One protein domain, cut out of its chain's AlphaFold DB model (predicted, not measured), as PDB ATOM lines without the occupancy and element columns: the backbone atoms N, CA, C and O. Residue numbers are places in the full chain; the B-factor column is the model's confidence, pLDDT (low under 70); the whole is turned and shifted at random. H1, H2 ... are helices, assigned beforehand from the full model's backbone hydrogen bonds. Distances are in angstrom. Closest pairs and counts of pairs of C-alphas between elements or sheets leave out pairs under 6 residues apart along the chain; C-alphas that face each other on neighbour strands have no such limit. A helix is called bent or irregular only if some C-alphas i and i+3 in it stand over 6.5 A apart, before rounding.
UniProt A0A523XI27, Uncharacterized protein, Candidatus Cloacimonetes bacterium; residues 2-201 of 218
ATOM      1  N   LYS A   2      -9.861 -70.400  18.334       45.62
ATOM      2  CA  LYS A   2     -10.681 -69.181  18.109       45.62
ATOM      3  C   LYS A   2     -10.259 -67.948  18.934       45.62
ATOM      4  O   LYS A   2     -10.479 -66.832  18.487       45.62
ATOM      5  N   ALA A   3      -9.666 -68.125  20.118       40.56
ATOM      6  CA  ALA A   3      -9.237 -67.018  20.983       40.56
ATOM      7  C   ALA A   3      -7.912 -66.358  20.531       40.56
ATOM      8  O   ALA A   3      -7.831 -65.131  20.497       40.56
ATOM      9  N   LEU A   4      -6.942 -67.153  20.053       41.19
ATOM     10  CA  LEU A   4      -5.708 -66.676  19.404       41.19
ATOM     11  C   LEU A   4      -6.005 -65.832  18.156       41.19
ATOM     12  O   LEU A   4      -5.395 -64.787  17.954       41.19
ATOM     13  N   LEU A   5      -7.009 -66.238  17.371       48.94
ATOM     14  CA  LEU A   5      -7.505 -65.466  16.230       48.94
ATOM     15  C   LEU A   5      -8.045 -64.092  16.650       48.94
ATOM     16  O   LEU A   5      -7.775 -63.108  15.979       48.94
ATOM     17  N   THR A   6      -8.757 -63.980  17.773       53.72
ATOM     18  CA  THR A   6      -9.352 -62.699  18.203       53.72
ATOM     19  C   THR A   6      -8.321 -61.728  18.785       53.72
ATOM     20  O   THR A   6      -8.390 -60.534  18.499       53.72
ATOM     21  N   GLY A   7      -7.330 -62.225  19.538       53.59
ATOM     22  CA  GLY A   7      -6.172 -61.421  19.960       53.59
ATOM     23  C   GLY A   7      -5.295 -60.990  18.774       53.59
ATOM     24  O   GLY A   7      -4.810 -59.857  18.730       53.59
ATOM     25  N   GLY A   8      -5.172 -61.863  17.766       60.88
ATOM     26  CA  GLY A   8      -4.540 -61.560  16.484       60.88
ATOM     27  C   GLY A   8      -5.278 -60.471  15.704       60.88
ATOM     28  O   GLY A   8      -4.647 -59.510  15.282       60.88
ATOM     29  N   ILE A   9      -6.606 -60.560  15.571       69.75
ATOM     30  CA  ILE A   9      -7.430 -59.581  14.837       69.75
ATOM     31  C   ILE A   9      -7.293 -58.176  15.433       69.75
ATOM     32  O   ILE A   9      -7.075 -57.226  14.688       69.75
ATOM     33  N   PHE A  10      -7.352 -58.025  16.760       69.00
ATOM     34  CA  PHE A  10      -7.145 -56.712  17.383       69.00
ATOM     35  C   PHE A  10      -5.744 -56.165  17.113       69.00
ATOM     36  O   PHE A  10      -5.605 -54.995  16.765       69.00
ATOM     37  N   SER A  11      -4.718 -57.011  17.207       73.19
ATOM     38  CA  SER A  11      -3.342 -56.620  16.886       73.19
ATOM     39  C   SER A  11      -3.209 -56.166  15.424       73.19
ATOM     40  O   SER A  11      -2.608 -55.128  15.156       73.19
ATOM     41  N   TRP A  12      -3.848 -56.878  14.488       79.19
ATOM     42  CA  TRP A  12      -3.909 -56.508  13.071       79.19
ATOM     43  C   TRP A  12      -4.630 -55.183  12.828       79.19
ATOM     44  O   TRP A  12      -4.151 -54.383  12.030       79.19
ATOM     45  N   ILE A  13      -5.732 -54.914  13.534       83.06
ATOM     46  CA  ILE A  13      -6.447 -53.633  13.437       83.06
ATOM     47  C   ILE A  13      -5.532 -52.479  13.864       83.06
ATOM     48  O   ILE A  13      -5.478 -51.464  13.168       83.06
ATOM     49  N   VAL A  14      -4.777 -52.629  14.960       84.88
ATOM     50  CA  VAL A  14      -3.832 -51.588  15.409       84.88
ATOM     51  C   VAL A  14      -2.731 -51.358  14.373       84.88
ATOM     52  O   VAL A  14      -2.418 -50.209  14.054       84.88
ATOM     53  N   ILE A  15      -2.172 -52.433  13.807       83.94
ATOM     54  CA  ILE A  15      -1.137 -52.350  12.766       83.94
ATOM     55  C   ILE A  15      -1.687 -51.648  11.520       83.94
ATOM     56  O   ILE A  15      -1.094 -50.669  11.064       83.94
ATOM     57  N   LEU A  16      -2.835 -52.091  11.001       88.06
ATOM     58  CA  LEU A  16      -3.465 -51.524   9.808       88.06
ATOM     59  C   LEU A  16      -3.772 -50.034  10.000       88.06
ATOM     60  O   LEU A  16      -3.450 -49.215   9.138       88.06
ATOM     61  N   TRP A  17      -4.319 -49.664  11.161       88.12
ATOM     62  CA  TRP A  17      -4.599 -48.269  11.487       88.12
ATOM     63  C   TRP A  17      -3.326 -47.421  11.557       88.12
ATOM     64  O   TRP A  17      -3.324 -46.266  11.123       88.12
ATOM     65  N   SER A  18      -2.220 -47.985  12.053       87.12
ATOM     66  CA  SER A  18      -0.928 -47.294  12.068       87.12
ATOM     67  C   SER A  18      -0.398 -47.020  10.660       87.12
ATOM     68  O   SER A  18       0.054 -45.908  10.394       87.12
ATOM     69  N   ILE A  19      -0.536 -47.979   9.739       88.56
ATOM     70  CA  ILE A  19      -0.110 -47.836   8.342       88.56
ATOM     71  C   ILE A  19      -0.926 -46.734   7.663       88.56
ATOM     72  O   ILE A  19      -0.351 -45.815   7.082       88.56
ATOM     73  N   ILE A  20      -2.255 -46.772   7.806       90.50
ATOM     74  CA  ILE A  20      -3.157 -45.736   7.279       90.50
ATOM     75  C   ILE A  20      -2.771 -44.361   7.841       90.50
ATOM     76  O   ILE A  20      -2.662 -43.388   7.094       90.50
ATOM     77  N   SER A  21      -2.500 -44.284   9.145       90.88
ATOM     78  CA  SER A  21      -2.107 -43.042   9.810       90.88
ATOM     79  C   SER A  21      -0.772 -42.496   9.288       90.88
ATOM     80  O   SER A  21      -0.641 -41.286   9.106       90.88
ATOM     81  N   ILE A  22       0.217 -43.357   9.023       88.88
ATOM     82  CA  ILE A  22       1.511 -42.955   8.446       88.88
ATOM     83  C   ILE A  22       1.317 -42.430   7.024       88.88
ATOM     84  O   ILE A  22       1.783 -41.333   6.712       88.88
ATOM     85  N   ILE A  23       0.589 -43.167   6.179       90.31
ATOM     86  CA  ILE A  23       0.292 -42.760   4.799       90.31
ATOM     87  C   ILE A  23      -0.413 -41.401   4.792       90.31
ATOM     88  O   ILE A  23      -0.027 -40.503   4.043       90.31
ATOM     89  N   PHE A  24      -1.392 -41.205   5.677       91.25
ATOM     90  CA  PHE A  24      -2.104 -39.940   5.791       91.25
ATOM     91  C   PHE A  24      -1.175 -38.780   6.179       91.25
ATOM     92  O   PHE A  24      -1.221 -37.720   5.554       91.25
ATOM     93  N   ILE A  25      -0.272 -38.979   7.146       89.19
ATOM     94  CA  ILE A  25       0.726 -37.963   7.519       89.19
ATOM     95  C   ILE A  25       1.666 -37.640   6.352       89.19
ATOM     96  O   ILE A  25       1.980 -36.467   6.141       89.19
ATOM     97  N   ILE A  26       2.077 -38.636   5.563       88.06
ATOM     98  CA  ILE A  26       2.916 -38.434   4.372       88.06
ATOM     99  C   ILE A  26       2.170 -37.619   3.307       88.06
ATOM    100  O   ILE A  26       2.730 -36.675   2.755       88.06
ATOM    101  N   ILE A  27       0.895 -37.914   3.045       89.94
ATOM    102  CA  ILE A  27       0.082 -37.143   2.089       89.94
ATOM    103  C   ILE A  27      -0.073 -35.693   2.573       89.94
ATOM    104  O   ILE A  27       0.147 -34.737   1.821       89.94
ATOM    105  N   MET A  28      -0.382 -35.513   3.858       88.69
ATOM    106  CA  MET A  28      -0.547 -34.193   4.471       88.69
ATOM    107  C   MET A  28       0.775 -33.431   4.636       88.69
ATOM    108  O   MET A  28       0.769 -32.204   4.794       88.69
ATOM    109  N   TYR A  29       1.924 -34.105   4.526       87.38
ATOM    110  CA  TYR A  29       3.241 -33.479   4.598       87.38
ATOM    111  C   TYR A  29       3.429 -32.375   3.555       87.38
ATOM    112  O   TYR A  29       4.080 -31.380   3.856       87.38
ATOM    113  N   LYS A  30       2.855 -32.482   2.356       84.06
ATOM    114  CA  LYS A  30       2.988 -31.407   1.355       84.06
ATOM    115  C   LYS A  30       1.982 -30.271   1.554       84.06
ATOM    116  O   LYS A  30       2.282 -29.137   1.210       84.06
ATOM    117  N   ARG A  31       0.806 -30.564   2.118       86.94
ATOM    118  CA  ARG A  31      -0.348 -29.646   2.123       86.94
ATOM    119  C   ARG A  31      -0.530 -28.862   3.421       86.94
ATOM    120  O   ARG A  31      -1.075 -27.766   3.396       86.94
ATOM    121  N   SER A  32      -0.091 -29.399   4.557       87.19
ATOM    122  CA  SER A  32      -0.298 -28.756   5.862       87.19
ATOM    123  C   SER A  32       0.933 -28.006   6.358       87.19
ATOM    124  O   SER A  32       2.054 -28.412   6.077       87.19
ATOM    125  N   PRO A  33       0.788 -26.969   7.191       86.38
ATOM    126  CA  PRO A  33       1.907 -26.401   7.933       86.38
ATOM    127  C   PRO A  33       2.393 -27.348   9.051       86.38
ATOM    128  O   PRO A  33       1.667 -28.220   9.529       86.38
ATOM    129  N   LYS A  34       3.642 -27.157   9.502       85.56
ATOM    130  CA  LYS A  34       4.334 -28.026  10.482       85.56
ATOM    131  C   LYS A  34       3.562 -28.243  11.792       85.56
ATOM    132  O   LYS A  34       3.544 -29.350  12.312       85.56
ATOM    133  N   HIS A  35       2.917 -27.202  12.315       84.38
ATOM    134  CA  HIS A  35       2.164 -27.277  13.569       84.38
ATOM    135  C   HIS A  35       0.871 -28.095  13.439       84.38
ATOM    136  O   HIS A  35       0.559 -28.859  14.347       84.38
ATOM    137  N   ILE A  36       0.167 -27.996  12.303       86.25
ATOM    138  CA  ILE A  36      -1.020 -28.824  12.026       86.25
ATOM    139  C   ILE A  36      -0.610 -30.287  11.876       86.25
ATOM    140  O   ILE A  36      -1.268 -31.158  12.434       86.25
ATOM    141  N   LEU A  37       0.511 -30.556  11.197       87.12
ATOM    142  CA  LEU A  37       1.022 -31.919  11.032       87.12
ATOM    143  C   LEU A  37       1.316 -32.593  12.380       87.12
ATOM    144  O   LEU A  37       1.019 -33.769  12.555       87.12
ATOM    145  N   ILE A  38       1.872 -31.843  13.336       86.44
ATOM    146  CA  ILE A  38       2.152 -32.357  14.679       86.44
ATOM    147  C   ILE A  38       0.860 -32.626  15.432       86.44
ATOM    148  O   ILE A  38       0.726 -33.731  15.934       86.44
ATOM    149  N   ILE A  39      -0.089 -31.680  15.457       86.94
ATOM    150  CA  ILE A  39      -1.385 -31.860  16.134       86.94
ATOM    151  C   ILE A  39      -2.099 -33.099  15.585       86.94
ATOM    152  O   ILE A  39      -2.498 -33.979  16.350       86.94
ATOM    153  N   LEU A  40      -2.191 -33.194  14.259       89.12
ATOM    154  CA  LEU A  40      -2.814 -34.308  13.559       89.12
ATOM    155  C   LEU A  40      -2.093 -35.634  13.836       89.12
ATOM    156  O   LEU A  40      -2.739 -36.638  14.119       89.12
ATOM    157  N   GLY A  41      -0.760 -35.632  13.804       87.56
ATOM    158  CA  GLY A  41       0.043 -36.807  14.122       87.56
ATOM    159  C   GLY A  41      -0.137 -37.259  15.568       87.56
ATOM    160  O   GLY A  41      -0.358 -38.439  15.812       87.56
ATOM    161  N   THR A  42      -0.141 -36.341  16.540       88.38
ATOM    162  CA  THR A  42      -0.467 -36.691  17.930       88.38
ATOM    163  C   THR A  42      -1.865 -37.254  18.070       88.38
ATOM    164  O   THR A  42      -2.043 -38.230  18.793       88.38
ATOM    165  N   PHE A  43      -2.849 -36.682  17.382       89.06
ATOM    166  CA  PHE A  43      -4.223 -37.163  17.428       89.06
ATOM    167  C   PHE A  43      -4.326 -38.605  16.910       89.06
ATOM    168  O   PHE A  43      -4.814 -39.481  17.620       89.06
ATOM    169  N   LEU A  44      -3.769 -38.881  15.729       90.50
ATOM    170  CA  LEU A  44      -3.746 -40.224  15.144       90.50
ATOM    171  C   LEU A  44      -2.954 -41.218  16.002       90.50
ATOM    172  O   LEU A  44      -3.438 -42.319  16.265       90.50
ATOM    173  N   GLY A  45      -1.789 -40.814  16.515       86.25
ATOM    174  CA  GLY A  45      -1.011 -41.609  17.468       86.25
ATOM    175  C   GLY A  45      -1.816 -41.959  18.721       86.25
ATOM    176  O   GLY A  45      -1.822 -43.106  19.161       86.25
ATOM    177  N   SER A  46      -2.581 -41.008  19.257       85.44
ATOM    178  CA  SER A  46      -3.434 -41.244  20.427       85.44
ATOM    179  C   SER A  46      -4.538 -42.270  20.156       85.44
ATOM    180  O   SER A  46      -4.857 -43.082  21.027       85.44
ATOM    181  N   ILE A  47      -5.097 -42.278  18.941       86.38
ATOM    182  CA  ILE A  47      -6.072 -43.291  18.514       86.38
ATOM    183  C   ILE A  47      -5.416 -44.675  18.458       86.38
ATOM    184  O   ILE A  47      -5.988 -45.629  18.984       86.38
ATOM    185  N   ILE A  48      -4.203 -44.790  17.903       86.25
ATOM    186  CA  ILE A  48      -3.439 -46.053  17.870       86.25
ATOM    187  C   ILE A  48      -3.259 -46.604  19.293       86.25
ATOM    188  O   ILE A  48      -3.525 -47.784  19.533       86.25
ATOM    189  N   PHE A  49      -2.884 -45.749  20.254       82.81
ATOM    190  CA  PHE A  49      -2.762 -46.152  21.660       82.81
ATOM    191  C   PHE A  49      -4.085 -46.677  22.216       82.81
ATOM    192  O   PHE A  49      -4.142 -47.757  22.803       82.81
ATOM    193  N   SER A  50      -5.158 -45.909  22.018       81.94
ATOM    194  CA  SER A  50      -6.491 -46.236  22.513       81.94
ATOM    195  C   SER A  50      -6.994 -47.567  21.951       81.94
ATOM    196  O   SER A  50      -7.566 -48.376  22.686       81.94
ATOM    197  N   LEU A  51      -6.722 -47.863  20.678       82.62
ATOM    198  CA  LEU A  51      -7.026 -49.161  20.073       82.62
ATOM    199  C   LEU A  51      -6.218 -50.297  20.722       82.62
ATOM    200  O   LEU A  51      -6.796 -51.335  21.046       82.62
ATOM    201  N   GLY A  52      -4.928 -50.089  21.005       78.88
ATOM    202  CA  GLY A  52      -4.101 -51.054  21.745       78.88
ATOM    203  C   GLY A  52      -4.634 -51.341  23.155       78.88
ATOM    204  O   GLY A  52      -4.785 -52.499  23.550       78.88
ATOM    205  N   VAL A  53      -5.021 -50.293  23.889       78.94
ATOM    206  CA  VAL A  53      -5.686 -50.404  25.201       78.94
ATOM    207  C   VAL A  53      -7.051 -51.093  25.075       78.94
ATOM    208  O   VAL A  53      -7.451 -51.870  25.940       78.94
ATOM    209  N   THR A  54      -7.774 -50.867  23.976       75.81
ATOM    210  CA  THR A  54      -9.038 -51.560  23.686       75.81
ATOM    211  C   THR A  54      -8.851 -53.052  23.502       75.81
ATOM    212  O   THR A  54      -9.619 -53.812  24.084       75.81
ATOM    213  N   GLY A  55      -7.821 -53.476  22.769       70.38
ATOM    214  CA  GLY A  55      -7.502 -54.894  22.613       70.38
ATOM    215  C   GLY A  55      -7.244 -55.587  23.954       70.38
ATOM    216  O   GLY A  55      -7.745 -56.688  24.182       70.38
ATOM    217  N   LEU A  56      -6.552 -54.909  24.878       71.38
ATOM    218  CA  LEU A  56      -6.300 -55.406  26.237       71.38
ATOM    219  C   LEU A  56      -7.599 -55.663  27.009       71.38
ATOM    220  O   LEU A  56      -7.784 -56.726  27.601       71.38
ATOM    221  N   PHE A  57      -8.527 -54.707  26.983       67.19
ATOM    222  CA  PHE A  57      -9.779 -54.823  27.730       67.19
ATOM    223  C   PHE A  57     -10.838 -55.696  27.037       67.19
ATOM    224  O   PHE A  57     -11.671 -56.291  27.713       67.19
ATOM    225  N   ALA A  58     -10.798 -55.846  25.712       66.56
ATOM    226  CA  ALA A  58     -11.678 -56.773  24.999       66.56
ATOM    227  C   ALA A  58     -11.377 -58.241  25.354       66.56
ATOM    228  O   ALA A  58     -12.303 -59.038  25.525       66.56
ATOM    229  N   GLY A  59     -10.092 -58.585  25.526       64.38
ATOM    230  CA  GLY A  59      -9.679 -59.888  26.053       64.38
ATOM    231  C   GLY A  59     -10.255 -60.147  27.447       64.38
ATOM    232  O   GLY A  59     -10.846 -61.199  27.681       64.38
ATOM    233  N   LEU A  60     -10.190 -59.139  28.324       62.72
ATOM    234  CA  LEU A  60     -10.740 -59.190  29.681       62.72
ATOM    235  C   LEU A  60     -12.250 -59.472  29.702       62.72
ATOM    236  O   LEU A  60     -12.690 -60.414  30.357       62.72
ATOM    237  N   SER A  61     -13.049 -58.690  28.973       64.06
ATOM    238  CA  SER A  61     -14.511 -58.843  28.971       64.06
ATOM    239  C   SER A  61     -14.963 -60.199  28.431       64.06
ATOM    240  O   SER A  61     -15.964 -60.751  28.891       64.06
ATOM    241  N   ARG A  62     -14.228 -60.763  27.464       66.00
ATOM    242  CA  ARG A  62     -14.504 -62.106  26.946       66.00
ATOM    243  C   ARG A  62     -14.203 -63.178  27.987       66.00
ATOM    244  O   ARG A  62     -15.020 -64.079  28.154       66.00
ATOM    245  N   THR A  63     -13.068 -63.084  28.678       64.62
ATOM    246  CA  THR A  63     -12.720 -64.055  29.719       64.62
ATOM    247  C   THR A  63     -13.709 -64.002  30.876       64.62
ATOM    248  O   THR A  63     -14.166 -65.058  31.290       64.62
ATOM    249  N   LEU A  64     -14.142 -62.807  31.300       62.62
ATOM    250  CA  LEU A  64     -15.170 -62.648  32.336       62.62
ATOM    251  C   LEU A  64     -16.508 -63.311  31.960       62.62
ATOM    252  O   LEU A  64     -17.131 -63.960  32.798       62.62
ATOM    253  N   ARG A  65     -16.937 -63.205  30.693       63.53
ATOM    254  CA  ARG A  65     -18.143 -63.904  30.208       63.53
ATOM    255  C   ARG A  65     -17.989 -65.421  30.188       63.53
ATOM    256  O   ARG A  65     -18.965 -66.114  30.428       63.53
ATOM    257  N   LEU A  66     -16.800 -65.935  29.883       64.56
ATOM    258  CA  LEU A  66     -16.550 -67.379  29.853       64.56
ATOM    259  C   LEU A  66     -16.433 -67.960  31.266       64.56
ATOM    260  O   LEU A  66     -16.985 -69.022  31.535       64.56
ATOM    261  N   SER A  67     -15.797 -67.238  32.192       61.50
ATOM    262  CA  SER A  67     -15.732 -67.628  33.606       61.50
ATOM    263  C   SER A  67     -17.096 -67.606  34.298       61.50
ATOM    264  O   SER A  67     -17.278 -68.296  35.289       61.50
ATOM    265  N   ALA A  68     -18.070 -66.859  33.768       59.97
ATOM    266  CA  ALA A  68     -19.456 -66.889  34.236       59.97
ATOM    267  C   ALA A  68     -20.161 -68.234  33.993       59.97
ATOM    268  O   ALA A  68     -21.172 -68.515  34.627       59.97
ATOM    269  N   SER A  69     -19.662 -69.028  33.042       59.62
ATOM    270  CA  SER A  69     -20.336 -70.221  32.517       59.62
ATOM    271  C   SER A  69     -19.655 -71.549  32.869       59.62
ATOM    272  O   SER A  69     -20.110 -72.586  32.399       59.62
ATOM    273  N   ILE A  70     -18.555 -71.538  33.636       59.16
ATOM    274  CA  ILE A  70     -17.669 -72.702  33.829       59.16
ATOM    275  C   ILE A  70     -17.311 -72.877  35.323       59.16
ATOM    276  O   ILE A  70     -17.232 -71.896  36.058       59.16
ATOM    277  N   ALA A  71     -17.105 -74.123  35.777       53.75
ATOM    278  CA  ALA A  71     -16.779 -74.475  37.165       53.75
ATOM    279  C   ALA A  71     -15.395 -73.965  37.635       53.75
ATOM    280  O   ALA A  71     -14.438 -73.904  36.864       53.75
ATOM    281  N   TYR A  72     -15.284 -73.660  38.937       54.94
ATOM    282  CA  TYR A  72     -14.143 -73.006  39.610       54.94
ATOM    283  C   TYR A  72     -12.712 -73.440  39.201       54.94
ATOM    284  O   TYR A  72     -11.901 -72.546  38.956       54.94
ATOM    285  N   PRO A  73     -12.358 -74.738  39.095       54.44
ATOM    286  CA  PRO A  73     -10.979 -75.141  38.783       54.44
ATOM    287  C   PRO A  73     -10.550 -74.845  37.335       54.44
ATOM    288  O   PRO A  73      -9.363 -74.692  37.058       54.44
ATOM    289  N   GLU A  74     -11.488 -74.692  36.400       60.19
ATOM    290  CA  GLU A  74     -11.180 -74.328  35.008       60.19
ATOM    291  C   GLU A  74     -11.063 -72.804  34.809       60.19
ATOM    292  O   GLU A  74     -10.489 -72.341  33.818       60.19
ATOM    293  N   ILE A  75     -11.548 -72.009  35.773       61.69
ATOM    294  CA  ILE A  75     -11.514 -70.540  35.736       61.69
ATOM    295  C   ILE A  75     -10.076 -70.021  35.818       61.69
ATOM    296  O   ILE A  75      -9.742 -69.069  35.119       61.69
ATOM    297  N   GLU A  76      -9.206 -70.643  36.617       59.41
ATOM    298  CA  GLU A  76      -7.825 -70.181  36.806       59.41
ATOM    299  C   GLU A  76      -6.997 -70.273  35.512       59.41
ATOM    300  O   GLU A  76      -6.369 -69.295  35.095       59.41
ATOM    301  N   ASN A  77      -7.088 -71.397  34.796       64.31
ATOM    302  CA  ASN A  77      -6.434 -71.558  33.494       64.31
ATOM    303  C   ASN A  77      -6.998 -70.578  32.450       64.31
ATOM    304  O   ASN A  77      -6.241 -69.963  31.698       64.31
ATOM    305  N   LEU A  78      -8.317 -70.351  32.448       64.44
ATOM    306  CA  LEU A  78      -8.976 -69.359  31.589       64.44
ATOM    307  C   LEU A  78      -8.537 -67.920  31.889       64.44
ATOM    308  O   LEU A  78      -8.354 -67.124  30.963       64.44
ATOM    309  N   VAL A  79      -8.350 -67.582  33.166       64.69
ATOM    310  CA  VAL A  79      -7.852 -66.282  33.635       64.69
ATOM    311  C   VAL A  79      -6.426 -66.050  33.138       64.69
ATOM    312  O   VAL A  79      -6.129 -64.989  32.580       64.69
ATOM    313  N   ILE A  80      -5.543 -67.035  33.313       67.00
ATOM    314  CA  ILE A  80      -4.133 -66.951  32.910       67.00
ATOM    315  C   ILE A  80      -4.020 -66.805  31.386       67.00
ATOM    316  O   ILE A  80      -3.341 -65.896  30.895       67.00
ATOM    317  N   GLU A  81      -4.742 -67.640  30.636       68.62
ATOM    318  CA  GLU A  81      -4.811 -67.593  29.174       68.62
ATOM    319  C   GLU A  81      -5.369 -66.240  28.693       68.62
ATOM    320  O   GLU A  81      -4.779 -65.576  27.836       68.62
ATOM    321  N   GLY A  82      -6.465 -65.771  29.299       63.72
ATOM    322  CA  GLY A  82      -7.095 -64.485  28.998       63.72
ATOM    323  C   GLY A  82      -6.170 -63.294  29.238       63.72
ATOM    324  O   GLY A  82      -6.091 -62.385  28.410       63.72
ATOM    325  N   ASN A  83      -5.407 -63.311  30.332       66.75
ATOM    326  CA  ASN A  83      -4.433 -62.269  30.643       66.75
ATOM    327  C   ASN A  83      -3.260 -62.274  29.649       66.75
ATOM    328  O   ASN A  83      -2.827 -61.216  29.184       66.75
ATOM    329  N   ARG A  84      -2.774 -63.461  29.261       67.62
ATOM    330  CA  ARG A  84      -1.744 -63.603  28.221       67.62
ATOM    331  C   ARG A  84      -2.238 -63.054  26.881       67.62
ATOM    332  O   ARG A  84      -1.528 -62.274  26.249       67.62
ATOM    333  N   MET A  85      -3.465 -63.387  26.482       65.19
ATOM    334  CA  MET A  85      -4.064 -62.900  25.235       65.19
ATOM    335  C   MET A  85      -4.369 -61.400  25.248       65.19
ATOM    336  O   MET A  85      -4.286 -60.770  24.200       65.19
ATOM    337  N   ALA A  86      -4.675 -60.814  26.406       65.69
ATOM    338  CA  ALA A  86      -4.880 -59.374  26.564       65.69
ATOM    339  C   ALA A  86      -3.568 -58.567  26.498       65.69
ATOM    340  O   ALA A  86      -3.550 -57.437  26.008       65.69
ATOM    341  N   ARG A  87      -2.445 -59.136  26.959       68.50
ATOM    342  CA  ARG A  87      -1.133 -58.460  26.945       68.50
ATOM    343  C   ARG A  87      -0.523 -58.323  25.553       68.50
ATOM    344  O   ARG A  87       0.149 -57.330  25.294       68.50
ATOM    345  N   ILE A  88      -0.746 -59.291  24.667       69.19
ATOM    346  CA  ILE A  88      -0.189 -59.293  23.304       69.19
ATOM    347  C   ILE A  88      -0.619 -58.051  22.490       69.19
ATOM    348  O   ILE A  88       0.268 -57.312  22.062       69.19
ATOM    349  N   PRO A  89      -1.923 -57.740  22.318       66.12
ATOM    350  CA  PRO A  89      -2.357 -56.568  21.555       66.12
ATOM    351  C   PRO A  89      -1.921 -55.248  22.200       66.12
ATOM    352  O   PRO A  89      -1.626 -54.290  21.488       66.12
ATOM    353  N   PHE A  90      -1.812 -55.195  23.531       70.81
ATOM    354  CA  PHE A  90      -1.276 -54.023  24.226       70.81
ATOM    355  C   PHE A  90       0.213 -53.813  23.961       70.81
ATOM    356  O   PHE A  90       0.634 -52.695  23.674       70.81
ATOM    357  N   SER A  91       1.005 -54.885  24.025       75.25
ATOM    358  CA  SER A  91       2.438 -54.842  23.732       75.25
ATOM    359  C   SER A  91       2.681 -54.410  22.288       75.25
ATOM    360  O   SER A  91       3.397 -53.440  22.046       75.25
ATOM    361  N   ILE A  92       1.990 -55.040  21.330       79.25
ATOM    362  CA  ILE A  92       2.070 -54.680  19.908       79.25
ATOM    363  C   ILE A  92       1.644 -53.225  19.703       79.25
ATOM    364  O   ILE A  92       2.373 -52.465  19.075       79.25
ATOM    365  N   GLY A  93       0.516 -52.802  20.281       76.94
ATOM    366  CA  GLY A  93       0.062 -51.417  20.175       76.94
ATOM    367  C   GLY A  93       1.055 -50.411  20.759       76.94
ATOM    368  O   GLY A  93       1.263 -49.354  20.166       76.94
ATOM    369  N   THR A  94       1.726 -50.763  21.859       79.25
ATOM    370  CA  THR A  94       2.768 -49.935  22.487       79.25
ATOM    371  C   THR A  94       4.029 -49.847  21.618       79.25
ATOM    372  O   THR A  94       4.613 -48.777  21.478       79.25
ATOM    373  N   VAL A  95       4.444 -50.938  20.972       84.88
ATOM    374  CA  VAL A  95       5.587 -50.916  20.043       84.88
ATOM    375  C   VAL A  95       5.252 -50.100  18.793       84.88
ATOM    376  O   VAL A  95       6.015 -49.216  18.400       84.88
ATOM    377  N   VAL A  96       4.083 -50.342  18.198       85.38
ATOM    378  CA  VAL A  96       3.619 -49.654  16.986       85.38
ATOM    379  C   VAL A  96       3.498 -48.149  17.217       85.38
ATOM    380  O   VAL A  96       3.916 -47.371  16.361       85.38
ATOM    381  N   ILE A  97       2.991 -47.712  18.373       84.56
ATOM    382  CA  ILE A  97       2.898 -46.280  18.663       84.56
ATOM    383  C   ILE A  97       4.267 -45.620  18.855       84.56
ATOM    384  O   ILE A  97       4.455 -44.482  18.425       84.56
ATOM    385  N   ILE A  98       5.234 -46.319  19.455       83.12
ATOM    386  CA  ILE A  98       6.602 -45.803  19.589       83.12
ATOM    387  C   ILE A  98       7.199 -45.593  18.195       83.12
ATOM    388  O   ILE A  98       7.665 -44.494  17.892       83.12
ATOM    389  N   ILE A  99       7.110 -46.601  17.320       86.12
ATOM    390  CA  ILE A  99       7.577 -46.508  15.928       86.12
ATOM    391  C   ILE A  99       6.875 -45.353  15.203       86.12
ATOM    392  O   ILE A  99       7.525 -44.540  14.544       86.12
ATOM    393  N   TYR A 100       5.557 -45.230  15.372       87.50
ATOM    394  CA  TYR A 100       4.764 -44.155  14.783       87.50
ATOM    395  C   TYR A 100       5.267 -42.764  15.202       87.50
ATOM    396  O   TYR A 100       5.469 -41.896  14.352       87.50
ATOM    397  N   PHE A 101       5.518 -42.543  16.497       84.38
ATOM    398  CA  PHE A 101       6.031 -41.259  16.982       84.38
ATOM    399  C   PHE A 101       7.461 -40.971  16.528       84.38
ATOM    400  O   PHE A 101       7.777 -39.811  16.262       84.38
ATOM    401  N   VAL A 102       8.310 -41.994  16.386       86.06
ATOM    402  CA  VAL A 102       9.651 -41.838  15.804       86.06
ATOM    403  C   VAL A 102       9.545 -41.337  14.363       86.06
ATOM    404  O   VAL A 102      10.160 -40.325  14.022       86.06
ATOM    405  N   ILE A 103       8.701 -41.966  13.541       85.94
ATOM    406  CA  ILE A 103       8.457 -41.542  12.154       85.94
ATOM    407  C   ILE A 103       7.908 -40.111  12.118       85.94
ATOM    408  O   ILE A 103       8.424 -39.266  11.384       85.94
ATOM    409  N   LEU A 104       6.907 -39.799  12.948       84.81
ATOM    410  CA  LEU A 104       6.334 -38.455  13.033       84.81
ATOM    411  C   LEU A 104       7.388 -37.406  13.419       84.81
ATOM    412  O   LEU A 104       7.402 -36.312  12.854       84.81
ATOM    413  N   SER A 105       8.284 -37.739  14.351       81.88
ATOM    414  CA  SER A 105       9.377 -36.866  14.792       81.88
ATOM    415  C   SER A 105      10.377 -36.588  13.666       81.88
ATOM    416  O   SER A 105      10.741 -35.431  13.433       81.88
ATOM    417  N   ILE A 106      10.763 -37.616  12.902       85.06
ATOM    418  CA  ILE A 106      11.641 -37.477  11.730       85.06
ATOM    419  C   ILE A 106      10.983 -36.564  10.688       85.06
ATOM    420  O   ILE A 106      11.576 -35.567  10.269       85.06
ATOM    421  N   ILE A 107       9.724 -36.840  10.333       83.44
ATOM    422  CA  ILE A 107       8.960 -36.049   9.359       83.44
ATOM    423  C   ILE A 107       8.842 -34.589   9.815       83.44
ATOM    424  O   ILE A 107       9.071 -33.659   9.037       83.44
ATOM    425  N   ALA A 108       8.514 -34.361  11.089       80.62
ATOM    426  CA  ALA A 108       8.427 -33.022  11.652       80.62
ATOM    427  C   ALA A 108       9.785 -32.304  11.633       80.62
ATOM    428  O   ALA A 108       9.822 -31.093  11.414       80.62
ATOM    429  N   THR A 109      10.893 -33.015  11.838       80.81
ATOM    430  CA  THR A 109      12.248 -32.441  11.842       80.81
ATOM    431  C   THR A 109      12.679 -32.008  10.444       80.81
ATOM    432  O   THR A 109      13.119 -30.872  10.283       80.81
ATOM    433  N   ILE A 110      12.465 -32.856   9.432       84.38
ATOM    434  CA  ILE A 110      12.809 -32.574   8.027       84.38
ATOM    435  C   ILE A 110      11.963 -31.419   7.471       84.38
ATOM    436  O   ILE A 110      12.437 -30.611   6.669       84.38
ATOM    437  N   LYS A 111      10.709 -31.289   7.925       79.94
ATOM    438  CA  LYS A 111       9.819 -30.226   7.459       79.94
ATOM    439  C   LYS A 111      10.328 -28.835   7.831       79.94
ATOM    440  O   LYS A 111      10.330 -28.450   9.011       79.94
ATOM    441  N   LYS A 112      10.635 -28.036   6.804       72.50
ATOM    442  CA  LYS A 112      10.872 -26.593   6.931       72.50
ATOM    443  C   LYS A 112       9.573 -25.889   7.349       72.50
ATOM    444  O   LYS A 112       8.495 -26.192   6.841       72.50
ATOM    445  N   GLY A 113       9.662 -24.978   8.316       71.00
ATOM    446  CA  GLY A 113       8.521 -24.190   8.792       71.00
ATOM    447  C   GLY A 113       8.544 -23.889  10.290       71.00
ATOM    448  O   GLY A 113       9.239 -24.533  11.082       71.00
ATOM    449  N   ILE A 114       7.744 -22.900  10.693       75.94
ATOM    450  CA  ILE A 114       7.685 -22.434  12.080       75.94
ATOM    451  C   ILE A 114       6.830 -23.394  12.915       75.94
ATOM    452  O   ILE A 114       5.615 -23.513  12.744       75.94
ATOM    453  N   LEU A 115       7.480 -24.059  13.870       76.38
ATOM    454  CA  LEU A 115       6.799 -24.760  14.956       76.38
ATOM    455  C   LEU A 115       6.271 -23.748  15.988       76.38
ATOM    456  O   LEU A 115       7.077 -23.077  16.640       76.38
ATOM    457  N   LYS A 116       4.950 -23.635  16.147       80.44
ATOM    458  CA  LYS A 116       4.338 -22.784  17.180       80.44
ATOM    459  C   LYS A 116       4.423 -23.490  18.538       80.44
ATOM    460  O   LYS A 116       4.090 -24.663  18.628       80.44
ATOM    461  N   LYS A 117       4.839 -22.789  19.602       79.31
ATOM    462  CA  LYS A 117       4.952 -23.375  20.959       79.31
ATOM    463  C   LYS A 117       3.627 -23.999  21.415       79.31
ATOM    464  O   LYS A 117       3.607 -25.133  21.876       79.31
ATOM    465  N   TRP A 118       2.521 -23.295  21.177       80.94
ATOM    466  CA  TRP A 118       1.167 -23.742  21.505       80.94
ATOM    467  C   TRP A 118       0.771 -25.078  20.863       80.94
ATOM    468  O   TRP A 118       0.020 -25.824  21.474       80.94
ATOM    469  N   SER A 119       1.302 -25.440  19.687       83.00
ATOM    470  CA  SER A 119       0.918 -26.706  19.045       83.00
ATOM    471  C   SER A 119       1.452 -27.935  19.777       83.00
ATOM    472  O   SER A 119       0.827 -28.985  19.711       83.00
ATOM    473  N   LEU A 120       2.584 -27.811  20.481       82.31
ATOM    474  CA  LEU A 120       3.109 -28.886  21.328       82.31
ATOM    475  C   LEU A 120       2.252 -29.063  22.585       82.31
ATOM    476  O   LEU A 120       1.957 -30.191  22.959       82.31
ATOM    477  N   TRP A 121       1.803 -27.962  23.195       82.88
ATOM    478  CA  TRP A 121       0.911 -27.995  24.359       82.88
ATOM    479  C   TRP A 121      -0.469 -28.560  24.011       82.88
ATOM    480  O   TRP A 121      -0.984 -29.412  24.728       82.88
ATOM    481  N   ILE A 122      -1.036 -28.145  22.873       86.06
ATOM    482  CA  ILE A 122      -2.302 -28.686  22.356       86.06
ATOM    483  C   ILE A 122      -2.150 -30.176  22.024       86.06
ATOM    484  O   ILE A 122      -2.994 -30.977  22.415       86.06
ATOM    485  N   GLY A 123      -1.059 -30.565  21.352       82.00
ATOM    486  CA  GLY A 123      -0.764 -31.968  21.052       82.00
ATOM    487  C   GLY A 123      -0.626 -32.822  22.314       82.00
ATOM    488  O   GLY A 123      -1.178 -33.918  22.369       82.00
ATOM    489  N   TRP A 124       0.032 -32.297  23.353       86.06
ATOM    490  CA  TRP A 124       0.136 -32.958  24.654       86.06
ATOM    491  C   TRP A 124      -1.225 -33.135  25.333       86.06
ATOM    492  O   TRP A 124      -1.519 -34.234  25.792       86.06
ATOM    493  N   LEU A 125      -2.071 -32.098  25.364       85.44
ATOM    494  CA  LEU A 125      -3.412 -32.185  25.958       85.44
ATOM    495  C   LEU A 125      -4.280 -33.234  25.258       85.44
ATOM    496  O   LEU A 125      -4.911 -34.052  25.925       85.44
ATOM    497  N   ILE A 126      -4.270 -33.249  23.920       85.19
ATOM    498  CA  ILE A 126      -4.966 -34.269  23.124       85.19
ATOM    499  C   ILE A 126      -4.435 -35.656  23.489       85.19
ATOM    500  O   ILE A 126      -5.212 -36.566  23.777       85.19
ATOM    501  N   PHE A 127      -3.112 -35.807  23.525       85.50
ATOM    502  CA  PHE A 127      -2.482 -37.077  23.843       85.50
ATOM    503  C   PHE A 127      -2.840 -37.553  25.255       85.50
ATOM    504  O   PHE A 127      -3.247 -38.699  25.428       85.50
ATOM    505  N   LEU A 128      -2.780 -36.677  26.258       84.75
ATOM    506  CA  LEU A 128      -3.159 -36.977  27.638       84.75
ATOM    507  C   LEU A 128      -4.627 -37.404  27.740       84.75
ATOM    508  O   LEU A 128      -4.927 -38.407  28.381       84.75
ATOM    509  N   PHE A 129      -5.538 -36.692  27.077       85.31
ATOM    510  CA  PHE A 129      -6.958 -37.028  27.106       85.31
ATOM    511  C   PHE A 129      -7.223 -38.432  26.536       85.31
ATOM    512  O   PHE A 129      -7.815 -39.289  27.190       85.31
ATOM    513  N   PHE A 130      -6.726 -38.712  25.333       80.94
ATOM    514  CA  PHE A 130      -7.003 -39.980  24.657       80.94
ATOM    515  C   PHE A 130      -6.242 -41.176  25.234       80.94
ATOM    516  O   PHE A 130      -6.702 -42.310  25.095       80.94
ATOM    517  N   THR A 131      -5.091 -40.954  25.868       82.12
ATOM    518  CA  THR A 131      -4.310 -42.038  26.471       82.12
ATOM    519  C   THR A 131      -4.682 -42.249  27.931       82.12
ATOM    520  O   THR A 131      -5.149 -43.332  28.279       82.12
ATOM    521  N   PHE A 132      -4.543 -41.234  28.783       84.62
ATOM    522  CA  PHE A 132      -4.743 -41.363  30.223       84.62
ATOM    523  C   PHE A 132      -6.221 -41.398  30.610       84.62
ATOM    524  O   PHE A 132      -6.651 -42.366  31.236       84.62
ATOM    525  N   VAL A 133      -7.018 -40.398  30.212       83.12
ATOM    526  CA  VAL A 133      -8.431 -40.309  30.640       83.12
ATOM    527  C   VAL A 133      -9.215 -41.521  30.143       83.12
ATOM    528  O   VAL A 133      -9.942 -42.149  30.911       83.12
ATOM    529  N   LEU A 134      -9.008 -41.924  28.887       81.94
ATOM    530  CA  LEU A 134      -9.649 -43.116  28.331       81.94
ATOM    531  C   LEU A 134      -9.214 -44.412  29.032       81.94
ATOM    532  O   LEU A 134     -10.059 -45.265  29.311       81.94
ATOM    533  N   SER A 135      -7.917 -44.573  29.327       82.50
ATOM    534  CA  SER A 135      -7.417 -45.757  30.042       82.50
ATOM    535  C   SER A 135      -7.961 -45.818  31.466       82.50
ATOM    536  O   SER A 135      -8.376 -46.885  31.915       82.50
ATOM    537  N   TRP A 136      -8.018 -44.676  32.156       83.12
ATOM    538  CA  TRP A 136      -8.583 -44.554  33.498       83.12
ATOM    539  C   TRP A 136     -10.071 -44.909  33.524       83.12
ATOM    540  O   TRP A 136     -10.481 -45.775  34.299       83.12
ATOM    541  N   LEU A 137     -10.873 -44.298  32.644       82.62
ATOM    542  CA  LEU A 137     -12.308 -44.571  32.538       82.62
ATOM    543  C   LEU A 137     -12.572 -46.056  32.290       82.62
ATOM    544  O   LEU A 137     -13.402 -46.662  32.961       82.62
ATOM    545  N   ARG A 138     -11.821 -46.672  31.373       77.50
ATOM    546  CA  ARG A 138     -11.958 -48.103  31.067       77.50
ATOM    547  C   ARG A 138     -11.532 -48.994  32.219       77.50
ATOM    548  O   ARG A 138     -12.210 -49.979  32.495       77.50
ATOM    549  N   HIS A 139     -10.437 -48.664  32.899       81.62
ATOM    550  CA  HIS A 139     -10.028 -49.401  34.086       81.62
ATOM    551  C   HIS A 139     -11.114 -49.340  35.167       81.62
ATOM    552  O   HIS A 139     -11.510 -50.384  35.678       81.62
ATOM    553  N   SER A 140     -11.647 -48.147  35.446       82.62
ATOM    554  CA  SER A 140     -12.714 -47.931  36.428       82.62
ATOM    555  C   SER A 140     -13.985 -48.715  36.085       82.62
ATOM    556  O   SER A 140     -14.480 -49.481  36.913       82.62
ATOM    557  N   LEU A 141     -14.465 -48.618  34.838       79.94
ATOM    558  CA  LEU A 141     -15.632 -49.370  34.366       79.94
ATOM    559  C   LEU A 141     -15.433 -50.880  34.524       79.94
ATOM    560  O   LEU A 141     -16.314 -51.564  35.034       79.94
ATOM    561  N   ASN A 142     -14.262 -51.403  34.157       74.00
ATOM    562  CA  ASN A 142     -13.981 -52.831  34.276       74.00
ATOM    563  C   ASN A 142     -13.868 -53.298  35.729       74.00
ATOM    564  O   ASN A 142     -14.366 -54.370  36.058       74.00
ATOM    565  N   VAL A 143     -13.266 -52.504  36.617       75.38
ATOM    566  CA  VAL A 143     -13.228 -52.816  38.055       75.38
ATOM    567  C   VAL A 143     -14.642 -52.840  38.639       75.38
ATOM    568  O   VAL A 143     -14.964 -53.749  39.401       75.38
ATOM    569  N   ASN A 144     -15.503 -51.895  38.255       76.38
ATOM    570  CA  ASN A 144     -16.899 -51.871  38.698       76.38
ATOM    571  C   ASN A 144     -17.700 -53.059  38.151       76.38
ATOM    572  O   ASN A 144     -18.461 -53.666  38.901       76.38
ATOM    573  N   LEU A 145     -17.481 -53.449  36.890       73.38
ATOM    574  CA  LEU A 145     -18.080 -54.654  36.309       73.38
ATOM    575  C   LEU A 145     -17.645 -55.921  37.054       73.38
ATOM    576  O   LEU A 145     -18.485 -56.756  37.366       73.38
ATOM    577  N   ILE A 146     -16.359 -56.045  37.391       72.00
ATOM    578  CA  ILE A 146     -15.825 -57.177  38.162       72.00
ATOM    579  C   ILE A 146     -16.440 -57.231  39.565       72.00
ATOM    580  O   ILE A 146     -16.857 -58.299  40.006       72.00
ATOM    581  N   LYS A 147     -16.528 -56.090  40.261       71.25
ATOM    582  CA  LYS A 147     -17.184 -56.005  41.576       71.25
ATOM    583  C   LYS A 147     -18.662 -56.390  41.495       71.25
ATOM    584  O   LYS A 147     -19.137 -57.144  42.336       71.25
ATOM    585  N   GLY A 148     -19.373 -55.905  40.476       69.19
ATOM    586  CA  GLY A 148     -20.765 -56.282  40.221       69.19
ATOM    587  C   GLY A 148     -20.917 -57.778  39.949       69.19
ATOM    588  O   GLY A 148     -21.822 -58.408  40.481       69.19
ATOM    589  N   PHE A 149     -19.986 -58.365  39.195       66.88
ATOM    590  CA  PHE A 149     -19.976 -59.794  38.907       66.88
ATOM    591  C   PHE A 149     -19.742 -60.643  40.168       66.88
ATOM    592  O   PHE A 149     -20.485 -61.589  40.404       66.88
ATOM    593  N   GLY A 150     -18.779 -60.264  41.017       64.50
ATOM    594  CA  GLY A 150     -18.504 -60.952  42.287       64.50
ATOM    595  C   GLY A 150     -19.702 -60.970  43.242       64.50
ATOM    596  O   GLY A 150     -20.004 -62.016  43.822       64.50
ATOM    597  N   LYS A 151     -20.449 -59.859  43.319       64.75
ATOM    598  CA  LYS A 151     -21.690 -59.777  44.107       64.75
ATOM    599  C   LYS A 151     -22.756 -60.768  43.630       64.75
ATOM    600  O   LYS A 151     -23.456 -61.338  44.457       64.75
ATOM    601  N   ILE A 152     -22.867 -60.983  42.318       64.62
ATOM    602  CA  ILE A 152     -23.873 -61.877  41.724       64.62
ATOM    603  C   ILE A 152     -23.493 -63.352  41.907       64.62
ATOM    604  O   ILE A 152     -24.365 -64.173  42.167       64.62
ATOM    605  N   THR A 153     -22.211 -63.706  41.775       63.53
ATOM    606  CA  THR A 153     -21.787 -65.117  41.758       63.53
ATOM    607  C   THR A 153     -21.396 -65.690  43.113       63.53
ATOM    608  O   THR A 153     -21.457 -66.904  43.280       63.53
ATOM    609  N   THR A 154     -20.986 -64.861  44.076       57.28
ATOM    610  CA  THR A 154     -20.484 -65.347  45.379       57.28
ATOM    611  C   THR A 154     -21.239 -64.818  46.590       57.28
ATOM    612  O   THR A 154     -20.892 -65.202  47.703       57.28
ATOM    613  N   LEU A 155     -22.243 -63.940  46.415       57.34
ATOM    614  CA  LEU A 155     -22.921 -63.252  47.531       57.34
ATOM    615  C   LEU A 155     -21.936 -62.560  48.506       57.34
ATOM    616  O   LEU A 155     -22.291 -62.271  49.644       57.34
ATOM    617  N   SER A 156     -20.702 -62.272  48.069       54.94
ATOM    618  CA  SER A 156     -19.673 -61.604  48.867       54.94
ATOM    619  C   SER A 156     -19.271 -60.275  48.225       54.94
ATOM    620  O   SER A 156     -19.200 -60.151  47.000       54.94
ATOM    621  N   ASP A 157     -18.981 -59.272  49.056       57.22
ATOM    622  CA  ASP A 157     -18.486 -57.960  48.613       57.22
ATOM    623  C   ASP A 157     -17.000 -57.979  48.202       57.22
ATOM    624  O   ASP A 157     -16.447 -56.964  47.762       57.22
ATOM    625  N   THR A 158     -16.340 -59.130  48.328       59.25
ATOM    626  CA  THR A 158     -14.918 -59.307  48.039       59.25
ATOM    627  C   THR A 158     -14.677 -59.768  46.606       59.25
ATOM    628  O   THR A 158     -15.301 -60.697  46.104       59.25
ATOM    629  N   ILE A 159     -13.740 -59.100  45.927       61.25
ATOM    630  CA  ILE A 159     -13.297 -59.485  44.583       61.25
ATOM    631  C   ILE A 159     -12.555 -60.827  44.697       61.25
ATOM    632  O   ILE A 159     -11.590 -60.884  45.460       61.25
ATOM    633  N   PRO A 160     -12.931 -61.868  43.928       64.19
ATOM    634  CA  PRO A 160     -12.212 -63.138  43.930       64.19
ATOM    635  C   PRO A 160     -10.727 -62.930  43.610       64.19
ATOM    636  O   PRO A 160     -10.392 -62.231  42.646       64.19
ATOM    637  N   GLU A 161      -9.830 -63.551  44.381       66.50
ATOM    638  CA  GLU A 161      -8.374 -63.438  44.178       66.50
ATOM    639  C   GLU A 161      -7.946 -63.861  42.765       66.50
ATOM    640  O   GLU A 161      -7.030 -63.284  42.176       66.50
ATOM    641  N   THR A 162      -8.694 -64.781  42.155       62.03
ATOM    642  CA  THR A 162      -8.505 -65.230  40.772       62.03
ATOM    643  C   THR A 162      -8.670 -64.111  39.737       62.03
ATOM    644  O   THR A 162      -8.121 -64.202  38.646       62.03
ATOM    645  N   ILE A 163      -9.353 -63.002  40.049       65.69
ATOM    646  CA  ILE A 163      -9.552 -61.871  39.123       65.69
ATOM    647  C   ILE A 163      -8.489 -60.771  39.324       65.69
ATOM    648  O   ILE A 163      -8.306 -59.886  38.480       65.69
ATOM    649  N   TYR A 164      -7.703 -60.838  40.400       70.00
ATOM    650  CA  TYR A 164      -6.662 -59.856  40.717       70.00
ATOM    651  C   TYR A 164      -5.615 -59.637  39.601       70.00
ATOM    652  O   TYR A 164      -5.251 -58.479  39.340       70.00
ATOM    653  N   PRO A 165      -5.160 -60.677  38.864       67.75
ATOM    654  CA  PRO A 165      -4.250 -60.508  37.729       67.75
ATOM    655  C   PRO A 165      -4.790 -59.568  36.643       67.75
ATOM    656  O   PRO A 165      -4.017 -58.832  36.024       67.75
ATOM    657  N   PHE A 166      -6.107 -59.533  36.440       66.00
ATOM    658  CA  PHE A 166      -6.748 -58.667  35.452       66.00
ATOM    659  C   PHE A 166      -6.791 -57.205  35.877       66.00
ATOM    660  O   PHE A 166      -6.485 -56.310  35.084       66.00
ATOM    661  N   ILE A 167      -7.111 -56.958  37.147       71.00
ATOM    662  CA  ILE A 167      -7.069 -55.616  37.733       71.00
ATOM    663  C   ILE A 167      -5.643 -55.067  37.635       71.00
ATOM    664  O   ILE A 167      -5.450 -53.914  37.247       71.00
ATOM    665  N   ARG A 168      -4.635 -55.909  37.899       74.75
ATOM    666  CA  ARG A 168      -3.220 -55.547  37.771       74.75
ATOM    667  C   ARG A 168      -2.848 -55.146  36.341       74.75
ATOM    668  O   ARG A 168      -2.195 -54.122  36.158       74.75
ATOM    669  N   THR A 169      -3.290 -55.896  35.331       68.50
ATOM    670  CA  THR A 169      -3.023 -55.577  33.916       68.50
ATOM    671  C   THR A 169      -3.731 -54.289  33.469       68.50
ATOM    672  O   THR A 169      -3.135 -53.479  32.760       68.50
ATOM    673  N   GLY A 170      -4.952 -54.028  33.951       71.31
ATOM    674  CA  GLY A 170      -5.648 -52.759  33.714       71.31
ATOM    675  C   GLY A 170      -4.936 -51.551  34.336       71.31
ATOM    676  O   GLY A 170      -4.790 -50.525  33.675       71.31
ATOM    677  N   ARG A 171      -4.417 -51.684  35.567       78.62
ATOM    678  CA  ARG A 171      -3.579 -50.643  36.194       78.62
ATOM    679  C   ARG A 171      -2.307 -50.389  35.393       78.62
ATOM    680  O   ARG A 171      -1.916 -49.241  35.231       78.62
ATOM    681  N   LEU A 172      -1.682 -51.443  34.868       78.50
ATOM    682  CA  LEU A 172      -0.462 -51.333  34.067       78.50
ATOM    683  C   LEU A 172      -0.698 -50.484  32.809       78.50
ATOM    684  O   LEU A 172       0.100 -49.599  32.528       78.50
ATOM    685  N   ALA A 173      -1.833 -50.657  32.123       76.94
ATOM    686  CA  ALA A 173      -2.204 -49.806  30.988       76.94
ATOM    687  C   ALA A 173      -2.353 -48.321  31.378       76.94
ATOM    688  O   ALA A 173      -1.858 -47.444  30.668       76.94
ATOM    689  N   VAL A 174      -2.968 -48.037  32.534       81.31
ATOM    690  CA  VAL A 174      -3.080 -46.671  33.078       81.31
ATOM    691  C   VAL A 174      -1.696 -46.090  33.378       81.31
ATOM    692  O   VAL A 174      -1.389 -44.993  32.912       81.31
ATOM    693  N   PHE A 175      -0.830 -46.826  34.079       81.50
ATOM    694  CA  PHE A 175       0.533 -46.374  34.379       81.50
ATOM    695  C   PHE A 175       1.347 -46.106  33.110       81.50
ATOM    696  O   PHE A 175       1.966 -45.051  33.000       81.50
ATOM    697  N   THR A 176       1.299 -47.004  32.124       81.06
ATOM    698  CA  THR A 176       1.987 -46.816  30.839       81.06
ATOM    699  C   THR A 176       1.464 -45.591  30.092       81.06
ATOM    700  O   THR A 176       2.257 -44.834  29.537       81.06
ATOM    701  N   SER A 177       0.148 -45.344  30.105       82.62
ATOM    702  CA  SER A 177      -0.443 -44.158  29.468       82.62
ATOM    703  C   SER A 177       0.033 -42.850  30.110       82.62
ATOM    704  O   SER A 177       0.393 -41.902  29.411       82.62
ATOM    705  N   LEU A 178       0.119 -42.830  31.443       83.56
ATOM    706  CA  LEU A 178       0.603 -41.686  32.204       83.56
ATOM    707  C   LEU A 178       2.097 -41.458  31.955       83.56
ATOM    708  O   LEU A 178       2.511 -40.326  31.710       83.56
ATOM    709  N   LEU A 179       2.893 -42.531  31.920       85.50
ATOM    710  CA  LEU A 179       4.318 -42.463  31.602       85.50
ATOM    711  C   LEU A 179       4.563 -41.913  30.188       85.50
ATOM    712  O   LEU A 179       5.362 -40.992  30.031       85.50
ATOM    713  N   LEU A 180       3.855 -42.413  29.166       83.50
ATOM    714  CA  LEU A 180       3.975 -41.888  27.797       83.50
ATOM    715  C   LEU A 180       3.582 -40.405  27.724       83.50
ATOM    716  O   LEU A 180       4.237 -39.628  27.030       83.50
ATOM    717  N   SER A 181       2.534 -40.000  28.444       83.94
ATOM    718  CA  SER A 181       2.106 -38.600  28.488       83.94
ATOM    719  C   SER A 181       3.150 -37.693  29.151       83.94
ATOM    720  O   SER A 181       3.426 -36.603  28.643       83.94
ATOM    721  N   LEU A 182       3.789 -38.149  30.235       84.50
ATOM    722  CA  LEU A 182       4.892 -37.432  30.883       84.50
ATOM    723  C   LEU A 182       6.121 -37.326  29.976       84.50
ATOM    724  O   LEU A 182       6.718 -36.257  29.880       84.50
ATOM    725  N   ILE A 183       6.475 -38.398  29.263       85.00
ATOM    726  CA  ILE A 183       7.572 -38.369  28.284       85.00
ATOM    727  C   ILE A 183       7.273 -37.336  27.192       85.00
ATOM    728  O   ILE A 183       8.136 -36.519  26.866       85.00
ATOM    729  N   TYR A 184       6.044 -37.308  26.670       82.94
ATOM    730  CA  TYR A 184       5.639 -36.300  25.690       82.94
ATOM    731  C   TYR A 184       5.770 -34.877  26.255       82.94
ATOM    732  O   TYR A 184       6.295 -33.989  25.578       82.94
ATOM    733  N   LEU A 185       5.335 -34.653  27.499       82.75
ATOM    734  CA  LEU A 185       5.453 -33.359  28.177       82.75
ATOM    735  C   LEU A 185       6.914 -32.906  28.284       82.75
ATOM    736  O   LEU A 185       7.233 -31.769  27.937       82.75
ATOM    737  N   LEU A 186       7.810 -33.798  28.711       84.06
ATOM    738  CA  LEU A 186       9.243 -33.515  28.812       84.06
ATOM    739  C   LEU A 186       9.832 -33.131  27.453       84.06
ATOM    740  O   LEU A 186      10.554 -32.139  27.352       84.06
ATOM    741  N   VAL A 187       9.472 -33.857  26.391       82.19
ATOM    742  CA  VAL A 187       9.889 -33.526  25.020       82.19
ATOM    743  C   VAL A 187       9.373 -32.143  24.608       82.19
ATOM    744  O   VAL A 187      10.134 -31.333  24.074       82.19
ATOM    745  N   ALA A 188       8.109 -31.822  24.896       78.81
ATOM    746  CA  ALA A 188       7.529 -30.514  24.601       78.81
ATOM    747  C   ALA A 188       8.245 -29.372  25.350       78.81
ATOM    748  O   ALA A 188       8.545 -28.332  24.747       78.81
ATOM    749  N   ILE A 189       8.576 -29.571  26.630       79.69
ATOM    750  CA  ILE A 189       9.328 -28.615  27.455       79.69
ATOM    751  C   ILE A 189      10.737 -28.414  26.887       79.69
ATOM    752  O   ILE A 189      11.130 -27.275  26.623       79.69
ATOM    753  N   LEU A 190      11.474 -29.496  26.613       81.56
ATOM    754  CA  LEU A 190      12.832 -29.440  26.058       81.56
ATOM    755  C   LEU A 190      12.879 -28.683  24.726       81.56
ATOM    756  O   LEU A 190      13.722 -27.800  24.539       81.56
ATOM    757  N   ILE A 191      11.941 -28.960  23.813       78.38
ATOM    758  CA  ILE A 191      11.845 -28.252  22.527       78.38
ATOM    759  C   ILE A 191      11.537 -26.762  22.746       78.38
ATOM    760  O   ILE A 191      12.109 -25.895  22.075       78.38
ATOM    761  N   THR A 192      10.656 -26.448  23.698       74.31
ATOM    762  CA  THR A 192      10.272 -25.067  24.018       74.31
ATOM    763  C   THR A 192      11.445 -24.269  24.598       74.31
ATOM    764  O   THR A 192      11.667 -23.131  24.171       74.31
ATOM    765  N   ILE A 193      12.229 -24.872  25.501       74.38
ATOM    766  CA  ILE A 193      13.432 -24.271  26.097       74.38
ATOM    767  C   ILE A 193      14.520 -24.066  25.037       74.38
ATOM    768  O   ILE A 193      15.067 -22.966  24.926       74.38
ATOM    769  N   ARG A 194      14.802 -25.081  24.204       72.88
ATOM    770  CA  ARG A 194      15.828 -24.999  23.148       72.88
ATOM    771  C   ARG A 194      15.541 -23.867  22.160       72.88
ATOM    772  O   ARG A 194      16.442 -23.107  21.812       72.88
ATOM    773  N   LYS A 195      14.275 -23.678  21.768       65.50
ATOM    774  CA  LYS A 195      13.866 -22.525  20.947       65.50
ATOM    775  C   LYS A 195      14.062 -21.182  21.649       65.50
ATOM    776  O   LYS A 195      14.387 -20.201  20.987       65.50
ATOM    777  N   GLY A 196      13.836 -21.123  22.962       60.25
ATOM    778  CA  GLY A 196      14.070 -19.921  23.761       60.25
ATOM    779  C   GLY A 196      15.538 -19.492  23.753       60.25
ATOM    780  O   GLY A 196      15.815 -18.310  23.564       60.25
ATOM    781  N   LYS A 197      16.469 -20.449  23.875       62.84
ATOM    782  CA  LYS A 197      17.915 -20.187  23.799       62.84
ATOM    783  C   LYS A 197      18.352 -19.722  22.406       62.84
ATOM    784  O   LYS A 197      18.982 -18.678  22.302       62.84
ATOM    785  N   ASN A 198      17.933 -20.408  21.338       60.84
ATOM    786  CA  ASN A 198      18.311 -20.021  19.969       60.84
ATOM    787  C   ASN A 198      17.800 -18.624  19.577       60.84
ATOM    788  O   ASN A 198      18.488 -17.905  18.861       60.84
ATOM    789  N   LYS A 199      16.620 -18.217  20.068       57.97
ATOM    790  CA  LYS A 199      16.097 -16.865  19.821       57.97
ATOM    791  C   LYS A 199      16.929 -15.789  20.529       57.97
ATOM    792  O   LYS A 199      17.142 -14.728  19.957       57.97
ATOM    793  N   LYS A 200      17.414 -16.052  21.748       58.25
ATOM    794  CA  LYS A 200      18.281 -15.111  22.480       58.25
ATOM    795  C   LYS A 200      19.638 -14.922  21.792       58.25
ATOM    796  O   LYS A 200      20.084 -13.790  21.689       58.25
ATOM    797  N   ILE A 201      20.234 -15.994  21.268       57.22
ATOM    798  CA  ILE A 201      21.537 -15.940  20.578       57.22
ATOM    799  C   ILE A 201      21.449 -15.108  19.287       57.22
ATOM    800  O   ILE A 201      22.234 -14.188  19.107       57.22
TER     801      ILE A 201
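What this domain is: This is residues 2 to 201 of the 218 residues of an uncharacterized protein of Candidatus Cloacimonetes bacterium (UniProt A0A523XI27). Five long helices stand side by side in an up-and-down bundle that makes a rod, with H2 and H3 in the middle, H1 covering one side of that pair, and H4 and H5 the opposite side. The end of H5, residues 196 to 201, sticks out beyond the rest. The printed part has 200 residues with five named helices, H1 to H5 in chain order, and no named strand: all helix. It is only just loose, close to compact, with a radius of gyration of the C-alphas of 20.2 A, and spans 70 by 32 by 18 A.

Where its parts are: The longest helix, H5, residues 161 to 201, measures 60.9 A and ends at C-alpha 201 (21.537, -15.940, 20.578). It is irregular: C-alphas 162 and 165 are 7.0 A apart. H4 is residues 117 to 154, 54.8 A; H3 residues 72 to 110, 58.0 A; H2 residues 34 to 67, 50.1 A. H1, residues 2 to 31, 43.9 A, begins at C-alpha 2 (-10.681, -69.181, 18.109).

How they stand to each other: H5 and H4, a hairpin, touch, with closest C-alphas Phe 132 and Ser 177 at 5.2 A. H5 touches H3 with residues 162 to 169 alone, and H2 with residues 166 to 173 alone. H2 is the hub, touching four helices; it and H3 form a hairpin at a shallow tilt of 6 degrees, with closest C-alphas Leu 56 and Ala 86 at 4.2 A. H1 is apart from H4 and H5. Every O i to N i+4 pair is within hydrogen-bond range in H2; the counts are 24 of 26 in H1, 31 of 35 in H3, 32 of 34 in H4 and 35 of 37 in H5.

The domain as a whole: The C-alphas of Ala 71 and Ile 201, the two farthest apart, are 71.9 A apart. The printed part has no cut and no long link. Its mean pLDDT is 75.3; 68 residues are under 70, among them 57 to 89.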